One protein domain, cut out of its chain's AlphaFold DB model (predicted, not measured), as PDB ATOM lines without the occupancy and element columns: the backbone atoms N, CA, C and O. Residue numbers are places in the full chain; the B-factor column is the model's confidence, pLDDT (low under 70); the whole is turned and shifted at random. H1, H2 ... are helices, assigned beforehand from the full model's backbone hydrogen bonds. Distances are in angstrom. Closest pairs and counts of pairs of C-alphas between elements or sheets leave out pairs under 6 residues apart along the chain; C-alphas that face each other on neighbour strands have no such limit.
ATOM      1  N   LYS A 318      -1.040   2.092 -83.600       82.50
ATOM      2  CA  LYS A 318      -1.696   3.123 -82.772       82.50
ATOM      3  C   LYS A 318      -1.226   4.537 -83.129       82.50
ATOM      4  O   LYS A 318      -2.052   5.444 -83.155       82.50
ATOM      5  N   ARG A 319       0.066   4.728 -83.427       77.56
ATOM      6  CA  ARG A 319       0.592   6.014 -83.918       77.56
ATOM      7  C   ARG A 319      -0.013   6.387 -85.273       77.56
ATOM      8  O   ARG A 319      -0.550   7.478 -85.385       77.56
ATOM      9  N   MET A 320      -0.041   5.458 -86.231       68.12
ATOM     10  CA  MET A 320      -0.643   5.687 -87.553       68.12
ATOM     11  C   MET A 320      -2.136   6.047 -87.484       68.12
ATOM     12  O   MET A 320      -2.611   6.888 -88.238       68.12
ATOM     13  N   LEU A 321      -2.891   5.438 -86.565       71.88
ATOM     14  CA  LEU A 321      -4.305   5.774 -86.364       71.88
ATOM     15  C   LEU A 321      -4.502   7.187 -85.797       71.88
ATOM     16  O   LEU A 321      -5.462   7.857 -86.172       71.88
ATOM     17  N   ARG A 322      -3.610   7.648 -84.907       71.94
ATOM     18  CA  ARG A 322      -3.648   9.022 -84.380       71.94
ATOM     19  C   ARG A 322      -3.313  10.038 -85.468       71.94
ATOM     20  O   ARG A 322      -4.094  10.961 -85.664       71.94
ATOM     21  N   THR A 323      -2.250   9.797 -86.235       70.75
ATOM     22  CA  THR A 323      -1.871  10.672 -87.354       70.75
ATOM     23  C   THR A 323      -2.959  10.716 -88.426       70.75
ATOM     24  O   THR A 323      -3.241  11.785 -88.944       70.75
ATOM     25  N   CYS A 324      -3.661   9.605 -88.693       71.00
ATOM     26  CA  CYS A 324      -4.811   9.613 -89.603       71.00
ATOM     27  C   CYS A 324      -5.960  10.504 -89.109       71.00
ATOM     28  O   CYS A 324      -6.590  11.170 -89.927       71.00
ATOM     29  N   LYS A 325      -6.264  10.525 -87.802       78.31
ATOM     30  CA  LYS A 325      -7.334  11.379 -87.253       78.31
ATOM     31  C   LYS A 325      -6.954  12.858 -87.275       78.31
ATOM     32  O   LYS A 325      -7.768  13.683 -87.672       78.31
ATOM     33  N   GLU A 326      -5.725  13.184 -86.890       84.38
ATOM     34  CA  GLU A 326      -5.225  14.564 -86.911       84.38
ATOM     35  C   GLU A 326      -5.137  15.095 -88.348       84.38
ATOM     36  O   GLU A 326      -5.642  16.179 -88.635       84.38
ATOM     37  N   GLU A 327      -4.624  14.291 -89.286       88.75
ATOM     38  CA  GLU A 327      -4.604  14.640 -90.711       88.75
ATOM     39  C   GLU A 327      -6.028  14.783 -91.270       88.75
ATOM     40  O   GLU A 327      -6.286  15.628 -92.127       88.75
ATOM     41  N   THR A 328      -6.984  13.997 -90.768       91.44
ATOM     42  CA  THR A 328      -8.396  14.116 -91.153       91.44
ATOM     43  C   THR A 328      -8.978  15.469 -90.748       91.44
ATOM     44  O   THR A 328      -9.522  16.158 -91.609       91.44
ATOM     45  N   MET A 329      -8.826  15.873 -89.483       93.88
ATOM     46  CA  MET A 329      -9.348  17.159 -88.997       93.88
ATOM     47  C   MET A 329      -8.656  18.343 -89.672       93.88
ATOM     48  O   MET A 329      -9.322  19.293 -90.077       93.88
ATOM     49  N   ALA A 330      -7.339  18.258 -89.875       94.25
ATOM     50  CA  ALA A 330      -6.592  19.274 -90.606       94.25
ATOM     51  C   ALA A 330      -7.120  19.428 -92.041       94.25
ATOM     52  O   ALA A 330      -7.397  20.540 -92.474       94.25
ATOM     53  N   ASN A 331      -7.340  18.323 -92.762       93.12
ATOM     54  CA  ASN A 331      -7.904  18.374 -94.113       93.12
ATOM     55  C   ASN A 331      -9.319  18.977 -94.132       93.12
ATOM     56  O   ASN A 331      -9.644  19.719 -95.054       93.12
ATOM     57  N   ILE A 332     -10.161  18.678 -93.139       96.31
ATOM     58  CA  ILE A 332     -11.507  19.264 -93.045       96.31
ATOM     59  C   ILE A 332     -11.410  20.790 -92.923       96.31
ATOM     60  O   ILE A 332     -12.017  21.500 -93.721       96.31
ATOM     61  N   LEU A 333     -10.584  21.292 -91.999       96.19
ATOM     62  CA  LEU A 333     -10.412  22.730 -91.765       96.19
ATOM     63  C   LEU A 333      -9.754  23.450 -92.949       96.19
ATOM     64  O   LEU A 333     -10.190  24.524 -93.344       96.19
ATOM     65  N   CYS A 334      -8.732  22.840 -93.548       96.06
ATOM     66  CA  CYS A 334      -7.979  23.396 -94.671       96.06
ATOM     67  C   CYS A 334      -8.823  23.583 -95.940       96.06
ATOM     68  O   CYS A 334      -8.568  24.492 -96.729       96.06
ATOM     69  N   TYR A 335      -9.794  22.698 -96.174       96.50
ATOM     70  CA  TYR A 335     -10.563  22.692 -97.417       96.50
ATOM     71  C   TYR A 335     -12.009  23.162 -97.259       96.50
ATOM     72  O   TYR A 335     -12.685  23.263 -98.282       96.50
ATOM     73  N   ALA A 336     -12.489  23.458 -96.049       97.38
ATOM     74  CA  ALA A 336     -13.795  24.076 -95.825       97.38
ATOM     75  C   ALA A 336     -13.786  25.555 -96.242       97.38
ATOM     76  O   ALA A 336     -12.832  26.285 -95.982       97.38
ATOM     77  N   LYS A 337     -14.851  26.005 -96.916       96.00
ATOM     78  CA  LYS A 337     -15.079  27.439 -97.137       96.00
ATOM     79  C   LYS A 337     -15.777  28.033 -95.907       96.00
ATOM     80  O   LYS A 337     -16.475  27.300 -95.210       96.00
ATOM     81  N   PRO A 338     -15.648  29.345 -95.647       96.25
ATOM     82  CA  PRO A 338     -16.440  30.003 -94.613       96.25
ATOM     83  C   PRO A 338     -17.939  29.715 -94.808       96.25
ATOM     84  O   PRO A 338     -18.472  29.957 -95.890       96.25
ATOM     85  N   GLY A 339     -18.591  29.158 -93.784       97.06
ATOM     86  CA  GLY A 339     -20.007  28.763 -93.818       97.06
ATOM     87  C   GLY A 339     -20.305  27.373 -94.401       97.06
ATOM     88  O   GLY A 339     -21.460  26.965 -94.412       97.06
ATOM     89  N   GLU A 340     -19.299  26.627 -94.864       97.31
ATOM     90  CA  GLU A 340     -19.471  25.271 -95.394       97.31
ATOM     91  C   GLU A 340     -18.986  24.225 -94.383       97.31
ATOM     92  O   GLU A 340     -17.794  24.160 -94.077       97.31
ATOM     93  N   ASP A 341     -19.892  23.372 -93.895       97.31
ATOM     94  CA  ASP A 341     -19.524  22.255 -93.022       97.31
ATOM     95  C   ASP A 341     -19.091  21.041 -93.856       97.31
ATOM     96  O   ASP A 341     -19.907  20.343 -94.457       97.31
ATOM     97  N   LEU A 342     -17.779  20.804 -93.917       97.88
ATOM     98  CA  LEU A 342     -17.194  19.611 -94.538       97.88
ATOM     99  C   LEU A 342     -16.780  18.551 -93.510       97.88
ATOM    100  O   LEU A 342     -16.026  17.628 -93.846       97.88
ATOM    101  N   ASP A 343     -17.244  18.662 -92.263       97.62
ATOM    102  CA  ASP A 343     -16.927  17.719 -91.199       97.62
ATOM    103  C   ASP A 343     -17.706  16.408 -91.354       97.62
ATOM    104  O   ASP A 343     -18.661  16.092 -90.645       97.62
ATOM    105  N   TRP A 344     -17.231  15.582 -92.283       96.25
ATOM    106  CA  TRP A 344     -17.779  14.259 -92.561       96.25
ATOM    107  C   TRP A 344     -17.730  13.308 -91.353       96.25
ATOM    108  O   TRP A 344     -18.335  12.234 -91.398       96.25
ATOM    109  N   THR A 345     -17.010  13.663 -90.280       96.38
ATOM    110  CA  THR A 345     -16.985  12.878 -89.039       96.38
ATOM    111  C   THR A 345     -18.246  13.067 -88.198       96.38
ATOM    112  O   THR A 345     -18.584  12.165 -87.433       96.38
ATOM    113  N   LYS A 346     -18.970  14.179 -88.388       96.81
ATOM    114  CA  LYS A 346     -20.260  14.459 -87.737       96.81
ATOM    115  C   LYS A 346     -21.455  13.884 -88.493       96.81
ATOM    116  O   LYS A 346     -22.520  13.708 -87.917       96.81
ATOM    117  N   THR A 347     -21.296  13.585 -89.778       97.50
ATOM    118  CA  THR A 347     -22.364  13.020 -90.605       97.50
ATOM    119  C   THR A 347     -22.562  11.539 -90.295       97.50
ATOM    120  O   THR A 347     -21.632  10.745 -90.455       97.50
ATOM    121  N   GLU A 348     -23.773  11.141 -89.902       97.81
ATOM    122  CA  GLU A 348     -24.128   9.733 -89.675       97.81
ATOM    123  C   GLU A 348     -24.363   8.980 -90.991       97.81
ATOM    124  O   GLU A 348     -23.859   7.862 -91.157       97.81
ATOM    125  N   ASP A 349     -25.034   9.628 -91.953       98.00
ATOM    126  CA  ASP A 349     -25.319   9.055 -93.266       98.00
ATOM    127  C   ASP A 349     -24.034   8.745 -94.050       98.00
ATOM    128  O   ASP A 349     -23.136   9.573 -94.238       98.00
ATOM    129  N   ARG A 350     -23.954   7.506 -94.536       97.50
ATOM    130  CA  ARG A 350     -22.812   6.996 -95.290       97.50
ATOM    131  C   ARG A 350     -22.698   7.658 -96.663       97.50
ATOM    132  O   ARG A 350     -21.567   7.845 -97.122       97.50
ATOM    133  N   ALA A 351     -23.816   7.975 -97.317       97.81
ATOM    134  CA  ALA A 351     -23.799   8.591 -98.642       97.81
ATOM    135  C   ALA A 351     -23.302  10.040 -98.559       97.81
ATOM    136  O   ALA A 351     -22.354  10.404 -99.263       97.81
ATOM    137  N   GLU A 352     -23.838  10.824 -97.624       98.06
ATOM    138  CA  GLU A 352     -23.391  12.197 -97.391       98.06
ATOM    139  C   GLU A 352     -21.933  12.250 -96.899       98.06
ATOM    140  O   GLU A 352     -21.125  13.015 -97.430       98.06
ATOM    141  N   ARG A 353     -21.512  11.342 -96.004       98.25
ATOM    142  CA  ARG A 353     -20.095  11.214 -95.611       98.25
ATOM    143  C   ARG A 353     -19.176  11.003 -96.820       98.25
ATOM    144  O   ARG A 353     -18.111  11.618 -96.911       98.25
ATOM    145  N   ALA A 354     -19.565  10.136 -97.757       97.94
ATOM    146  CA  ALA A 354     -18.789   9.881 -98.972       97.94
ATOM    147  C   ALA A 354     -18.752  11.104 -99.902       97.94
ATOM    148  O   ALA A 354     -17.698  11.420-100.463       97.94
ATOM    149  N   ARG A 355     -19.871  11.827-100.033       98.38
ATOM    150  CA  ARG A 355     -19.955  13.084-100.789       98.38
ATOM    151  C   ARG A 355     -18.996  14.137-100.223       98.38
ATOM    152  O   ARG A 355     -18.176  14.658-100.981       98.38
ATOM    153  N   LEU A 356     -19.021  14.389 -98.914       98.12
ATOM    154  CA  LEU A 356     -18.135  15.352 -98.245       98.12
ATOM    155  C   LEU A 356     -16.650  14.978 -98.405       98.12
ATOM    156  O   LEU A 356     -15.822  15.814 -98.776       98.12
ATOM    157  N   GLN A 357     -16.306  13.697 -98.241       97.44
ATOM    158  CA  GLN A 357     -14.944  13.210 -98.497       97.44
ATOM    159  C   GLN A 357     -14.501  13.438 -99.951       97.44
ATOM    160  O   GLN A 357     -13.339  13.779-100.199       97.44
ATOM    161  N   ASN A 358     -15.397  13.256-100.924       97.94
ATOM    162  CA  ASN A 358     -15.099  13.495-102.337       97.94
ATOM    163  C   ASN A 358     -14.901  14.984-102.642       97.94
ATOM    164  O   ASN A 358     -14.007  15.317-103.422       97.94
ATOM    165  N   ILE A 359     -15.646  15.877-101.984       97.75
ATOM    166  CA  ILE A 359     -15.443  17.330-102.085       97.75
ATOM    167  C   ILE A 359     -14.032  17.703-101.607       97.75
ATOM    168  O   ILE A 359     -13.291  18.353-102.351       97.75
ATOM    169  N   ILE A 360     -13.621  17.230-100.423       97.56
ATOM    170  CA  ILE A 360     -12.271  17.470 -99.879       97.56
ATOM    171  C   ILE A 360     -11.197  16.918-100.828       97.56
ATOM    172  O   ILE A 360     -10.260  17.627-101.198       97.56
ATOM    173  N   LYS A 361     -11.343  15.667-101.293       97.06
ATOM    174  CA  LYS A 361     -10.404  15.051-102.252       97.06
ATOM    175  C   LYS A 361     -10.312  15.842-103.558       97.06
ATOM    176  O   LYS A 361      -9.209  16.014-104.081       97.06
ATOM    177  N   GLY A 362     -11.441  16.333-104.072       97.44
ATOM    178  CA  GLY A 362     -11.514  17.148-105.283       97.44
ATOM    179  C   GLY A 362     -10.817  18.500-105.126       97.44
ATOM    180  O   GLY A 362     -10.077  18.917-106.017       97.44
ATOM    181  N   ARG A 363     -10.978  19.168-103.977       97.69
ATOM    182  CA  ARG A 363     -10.261  20.417-103.652       97.69
ATOM    183  C   ARG A 363      -8.756  20.181-103.522       97.69
ATOM    184  O   ARG A 363      -7.984  20.824-104.227       97.69
ATOM    185  N   ARG A 364      -8.351  19.158-102.764       96.31
ATOM    186  CA  ARG A 364      -6.947  18.729-102.631       96.31
ATOM    187  C   ARG A 364      -6.310  18.327-103.964       96.31
ATOM    188  O   ARG A 364      -5.091  18.390-104.121       96.31
ATOM    189  N   ARG A 365      -7.088  17.815-104.922       96.12
ATOM    190  CA  ARG A 365      -6.600  17.503-106.274       96.12
ATOM    191  C   ARG A 365      -6.362  18.777-107.083       96.12
ATOM    192  O   ARG A 365      -5.261  18.925-107.600       96.12
ATOM    193  N   ARG A 366      -7.337  19.691-107.129       96.12
ATOM    194  CA  ARG A 366      -7.209  20.975-107.839       96.12
ATOM    195  C   ARG A 366      -6.047  21.812-107.316       96.12
ATOM    196  O   ARG A 366      -5.282  22.341-108.106       96.12
ATOM    197  N   GLU A 367      -5.850  21.861-106.002       94.50
ATOM    198  CA  GLU A 367      -4.703  22.552-105.400       94.50
ATOM    199  C   GLU A 367      -3.361  21.947-105.854       94.50
ATOM    200  O   GLU A 367      -2.454  22.663-106.273       94.50
ATOM    201  N   ARG A 368      -3.241  20.611-105.867       93.25
ATOM    202  CA  ARG A 368      -2.044  19.933-106.400       93.25
ATOM    203  C   ARG A 368      -1.839  20.183-107.894       93.25
ATOM    204  O   ARG A 368      -0.694  20.261-108.330       93.25
ATOM    205  N   GLU A 369      -2.914  20.273-108.670       92.50
ATOM    206  CA  GLU A 369      -2.859  20.600-110.098       92.50
ATOM    207  C   GLU A 369      -2.410  22.050-110.319       92.50
ATOM    208  O   GLU A 369      -1.542  22.272-111.157       92.50
ATOM    209  N   LEU A 370      -2.877  23.004-109.506       91.06
ATOM    210  CA  LEU A 370      -2.401  24.393-109.522       91.06
ATOM    211  C   LEU A 370      -0.910  24.490-109.172       91.06
ATOM    212  O   LEU A 370      -0.154  25.146-109.885       91.06
ATOM    213  N   HIS A 371      -0.452  23.779-108.137       88.81
ATOM    214  CA  HIS A 371       0.972  23.754-107.783       88.81
ATOM    215  C   HIS A 371       1.849  23.081-108.846       88.81
ATOM    216  O   HIS A 371       2.993  23.491-109.041       88.81
ATOM    217  N   ARG A 372       1.338  22.062-109.548       90.00
ATOM    218  CA  ARG A 372       2.055  21.445-110.676       90.00
ATOM    219  C   ARG A 372       2.062  22.352-111.906       90.00
ATOM    220  O   ARG A 372       3.107  22.499-112.527       90.00
ATOM    221  N   GLY A 373       0.934  22.980-112.227       84.56
ATOM    222  CA  GLY A 373       0.793  23.885-113.368       84.56
ATOM    223  C   GLY A 373       1.604  25.173-113.219       84.56
ATOM    224  O   GLY A 373       2.175  25.645-114.194       84.56
ATOM    225  N   GLY A 374       1.755  25.688-111.994       70.56
ATOM    226  CA  GLY A 374       2.510  26.913-111.713       70.56
ATOM    227  C   GLY A 374       4.023  26.825-111.957       70.56
ATOM    228  O   GLY A 374       4.675  27.857-112.065       70.56
ATOM    229  N   GLY A 404      -3.595  31.046 -99.206       60.44
ATOM    230  CA  GLY A 404      -2.525  31.423 -98.276       60.44
ATOM    231  C   GLY A 404      -2.844  31.067 -96.819       60.44
ATOM    232  O   GLY A 404      -1.991  30.537 -96.110       60.44
ATOM    233  N   GLN A 405      -4.092  31.274 -96.385       59.59
ATOM    234  CA  GLN A 405      -4.530  30.995 -95.007       59.59
ATOM    235  C   GLN A 405      -4.576  29.496 -94.671       59.59
ATOM    236  O   GLN A 405      -4.297  29.090 -93.540       59.59
ATOM    237  N   CYS A 406      -4.882  28.656 -95.662       58.84
ATOM    238  CA  CYS A 406      -4.883  27.204 -95.510       58.84
ATOM    239  C   CYS A 406      -3.469  26.652 -95.248       58.84
ATOM    240  O   CYS A 406      -3.274  25.829 -94.348       58.84
ATOM    241  N   ASN A 407      -2.468  27.169 -95.968       63.81
ATOM    242  CA  ASN A 407      -1.071  26.795 -95.760       63.81
ATOM    243  C   ASN A 407      -0.543  27.269 -94.399       63.81
ATOM    244  O   ASN A 407       0.090  26.482 -93.701       63.81
ATOM    245  N   GLN A 408      -0.904  28.480 -93.958       64.00
ATOM    246  CA  GLN A 408      -0.554  28.968 -92.617       64.00
ATOM    247  C   GLN A 408      -1.161  28.097 -91.506       64.00
ATOM    248  O   GLN A 408      -0.467  27.713 -90.569       64.00
ATOM    249  N   SER A 409      -2.433  27.705 -91.629       65.94
ATOM    250  CA  SER A 409      -3.090  26.828 -90.642       65.94
ATOM    251  C   SER A 409      -2.433  25.444 -90.571       65.94
ATOM    252  O   SER A 409      -2.287  24.861 -89.494       65.94
ATOM    253  N   ARG A 410      -1.979  24.927 -91.718       64.81
ATOM    254  CA  ARG A 410      -1.244  23.662 -91.806       64.81
ATOM    255  C   ARG A 410       0.160  23.764 -91.210       64.81
ATOM    256  O   ARG A 410       0.598  22.827 -90.547       64.81
ATOM    257  N   GLU A 411       0.857  24.874 -91.423       74.06
ATOM    258  CA  GLU A 411       2.167  25.137 -90.821       74.06
ATOM    259  C   GLU A 411       2.074  25.260 -89.297       74.06
ATOM    260  O   GLU A 411       2.876  24.644 -88.599       74.06
ATOM    261  N   VAL A 412       1.049  25.942 -88.773       73.00
ATOM    262  CA  VAL A 412       0.797  26.050 -87.324       73.00
ATOM    263  C   VAL A 412       0.491  24.683 -86.703       73.00
ATOM    264  O   VAL A 412       1.057  24.329 -85.667       73.00
ATOM    265  N   LEU A 413      -0.349  23.865 -87.351       68.56
ATOM    266  CA  LEU A 413      -0.625  22.503 -86.882       68.56
ATOM    267  C   LEU A 413       0.634  21.628 -86.914       68.56
ATOM    268  O   LEU A 413       0.937  20.966 -85.922       68.56
ATOM    269  N   ASN A 414       1.410  21.670 -88.000       69.19
ATOM    270  CA  ASN A 414       2.665  20.923 -88.100       69.19
ATOM    271  C   ASN A 414       3.688  21.370 -87.047       69.19
ATOM    272  O   ASN A 414       4.334  20.518 -86.441       69.19
ATOM    273  N   ALA A 415       3.806  22.675 -86.787       71.25
ATOM    274  CA  ALA A 415       4.680  23.216 -85.750       71.25
ATOM    275  C   ALA A 415       4.276  22.710 -84.355       71.25
ATOM    276  O   ALA A 415       5.131  22.241 -83.607       71.25
ATOM    277  N   SER A 416       2.974  22.695 -84.043       72.44
ATOM    278  CA  SER A 416       2.467  22.185 -82.759       72.44
ATOM    279  C   SER A 416       2.717  20.682 -82.558       72.44
ATOM    280  O   SER A 416       2.995  20.227 -81.444       72.44
ATOM    281  N   VAL A 417       2.663  19.892 -83.639       73.44
ATOM    282  CA  VAL A 417       2.984  18.457 -83.608       73.44
ATOM    283  C   VAL A 417       4.482  18.253 -83.386       73.44
ATOM    284  O   VAL A 417       4.863  17.446 -82.537       73.44
ATOM    285  N   LEU A 418       5.326  19.016 -84.085       74.31
ATOM    286  CA  LEU A 418       6.781  18.936 -83.958       74.31
ATOM    287  C   LEU A 418       7.251  19.334 -82.550       74.31
ATOM    288  O   LEU A 418       8.109  18.673 -81.968       74.31
ATOM    289  N   GLU A 419       6.640  20.365 -81.964       82.50
ATOM    290  CA  GLU A 419       6.907  20.795 -80.589       82.50
ATOM    291  C   GLU A 419       6.534  19.705 -79.572       82.50
ATOM    292  O   GLU A 419       7.311  19.389 -78.665       82.50
ATOM    293  N   ARG A 420       5.384  19.042 -79.761       82.56
ATOM    294  CA  ARG A 420       4.969  17.914 -78.915       82.56
ATOM    295  C   ARG A 420       5.921  16.718 -79.041       82.56
ATOM    296  O   ARG A 420       6.205  16.068 -78.032       82.56
ATOM    297  N   GLU A 421       6.431  16.427 -80.238       80.38
ATOM    298  CA  GLU A 421       7.436  15.376 -80.440       80.38
ATOM    299  C   GLU A 421       8.769  15.726 -79.767       80.38
ATOM    300  O   GLU A 421       9.315  14.894 -79.041       80.38
ATOM    301  N   LEU A 422       9.259  16.960 -79.917       89.12
ATOM    302  CA  LEU A 422      10.487  17.425 -79.262       89.12
ATOM    303  C   LEU A 422      10.392  17.341 -77.733       89.12
ATOM    304  O   LEU A 422      11.318  16.849 -77.082       89.12
ATOM    305  N   LEU A 423       9.252  17.722 -77.149       89.50
ATOM    306  CA  LEU A 423       9.004  17.566 -75.712       89.50
ATOM    307  C   LEU A 423       8.994  16.092 -75.281       89.50
ATOM    308  O   LEU A 423       9.504  15.750 -74.208       89.50
ATOM    309  N   GLN A 424       8.463  15.197 -76.116       89.00
ATOM    310  CA  GLN A 424       8.469  13.761 -75.842       89.00
ATOM    311  C   GLN A 424       9.884  13.163 -75.910       89.00
ATOM    312  O   GLN A 424      10.237  12.339 -75.061       89.00
ATOM    313  N   TYR A 425      10.712  13.598 -76.863       82.94
ATOM    314  CA  TYR A 425      12.125  13.219 -76.938       82.94
ATOM    315  C   TYR A 425      12.915  13.727 -75.726       82.94
ATOM    316  O   TYR A 425      13.631  12.945 -75.100       82.94
ATOM    317  N   ALA A 426      12.709  14.981 -75.315       86.75
ATOM    318  CA  ALA A 426      13.341  15.541 -74.121       86.75
ATOM    319  C   ALA A 426      12.953  14.777 -72.837       86.75
ATOM    320  O   ALA A 426      13.780  14.584 -71.938       86.75
ATOM    321  N   ALA A 427      11.709  14.293 -72.739       84.25
ATOM    322  CA  ALA A 427      11.262  13.459 -71.623       84.25
ATOM    323  C   ALA A 427      11.942  12.075 -71.611       84.25
ATOM    324  O   ALA A 427      12.357  11.601 -70.550       84.25
ATOM    325  N   LEU A 428      12.107  11.448 -72.781       84.94
ATOM    326  CA  LEU A 428      12.806  10.165 -72.918       84.94
ATOM    327  C   LEU A 428      14.304  10.286 -72.613       84.94
ATOM    328  O   LEU A 428      14.864   9.411 -71.951       84.94
ATOM    329  N   GLU A 429      14.948  11.379 -73.016       87.00
ATOM    330  CA  GLU A 429      16.359  11.619 -72.700       87.00
ATOM    331  C   GLU A 429      16.577  11.797 -71.188       87.00
ATOM    332  O   GLU A 429      17.486  11.192 -70.611       87.00
TER     333      GLU A 429
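Overview. This is residues 318 to 374 and 404 to 429 of the 472 residues of the protein "C2H2-type domain-containing protein" of Sphaerulina musiva (strain SO2202) (UniProt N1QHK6). Two long helices, H3 and H1, make a narrow V: the first part of H3 packs on the last turns of H1, and a third long helix, H2, crosses that same end of H1 nearly at a right angle with its middle. Residues 418 to 429 of H3 stick out as a free arm, and so do residues 368 to 374, of which 368 to 373 belong to H2. The printed part has 83 residues with three named helices, H1, H2 and H3 in that order, and no named strand; its class is all helix. It is loose, with a radius of gyration of the C-alphas of 15.5 A and spans of 47 by 38 by 22 A.

Arrangement. The longest helix, H3, residues 404 to 429, touches H1, residues 318 to 335, with residues 406 to 413 alone, against residues 330 to 335 of H1. Their closest C-alphas, those of Cys 334 and Cys 406, are 5.0 A apart. The two run opposite ways at a shallow tilt of 22 degrees. H1 also touches H2, residues 350 to 373, with residues 331 to 335 alone, against residues 360 to 364 of H2. Their closest C-alphas, those of Tyr 335 and Ile 360, are 6.0 A apart, and their lines are about perpendicular at 75 degrees. H2 and H3 are apart. In H1, H2 and H3 every O i to N i+4 pair is within hydrogen-bond range.

Along the chain. H3 is 37.5 A long from first to last C-alpha, from Gly 404 at (-2.525, 31.423, -98.276) to Glu 429 at (16.359, 11.619, -72.700). H1 is 26.0 A long and begins with C-alpha 318 at (-1.696, 3.123, -82.772). H2 is 34.2 A long.

Size, cuts and confidence. The C-alphas of Ala 351 and Glu 429, the two farthest apart, are 47.9 A apart. Residues 336 to 349 form a long link from H1 to H2. Residues 375 to 403 are not printed, and C-alphas 374 and 404 are 15.0 A apart across the cut. Mean pLDDT of the printed part is 86.7; residues 320, 404 to 410 and 413 to 414 are under 70.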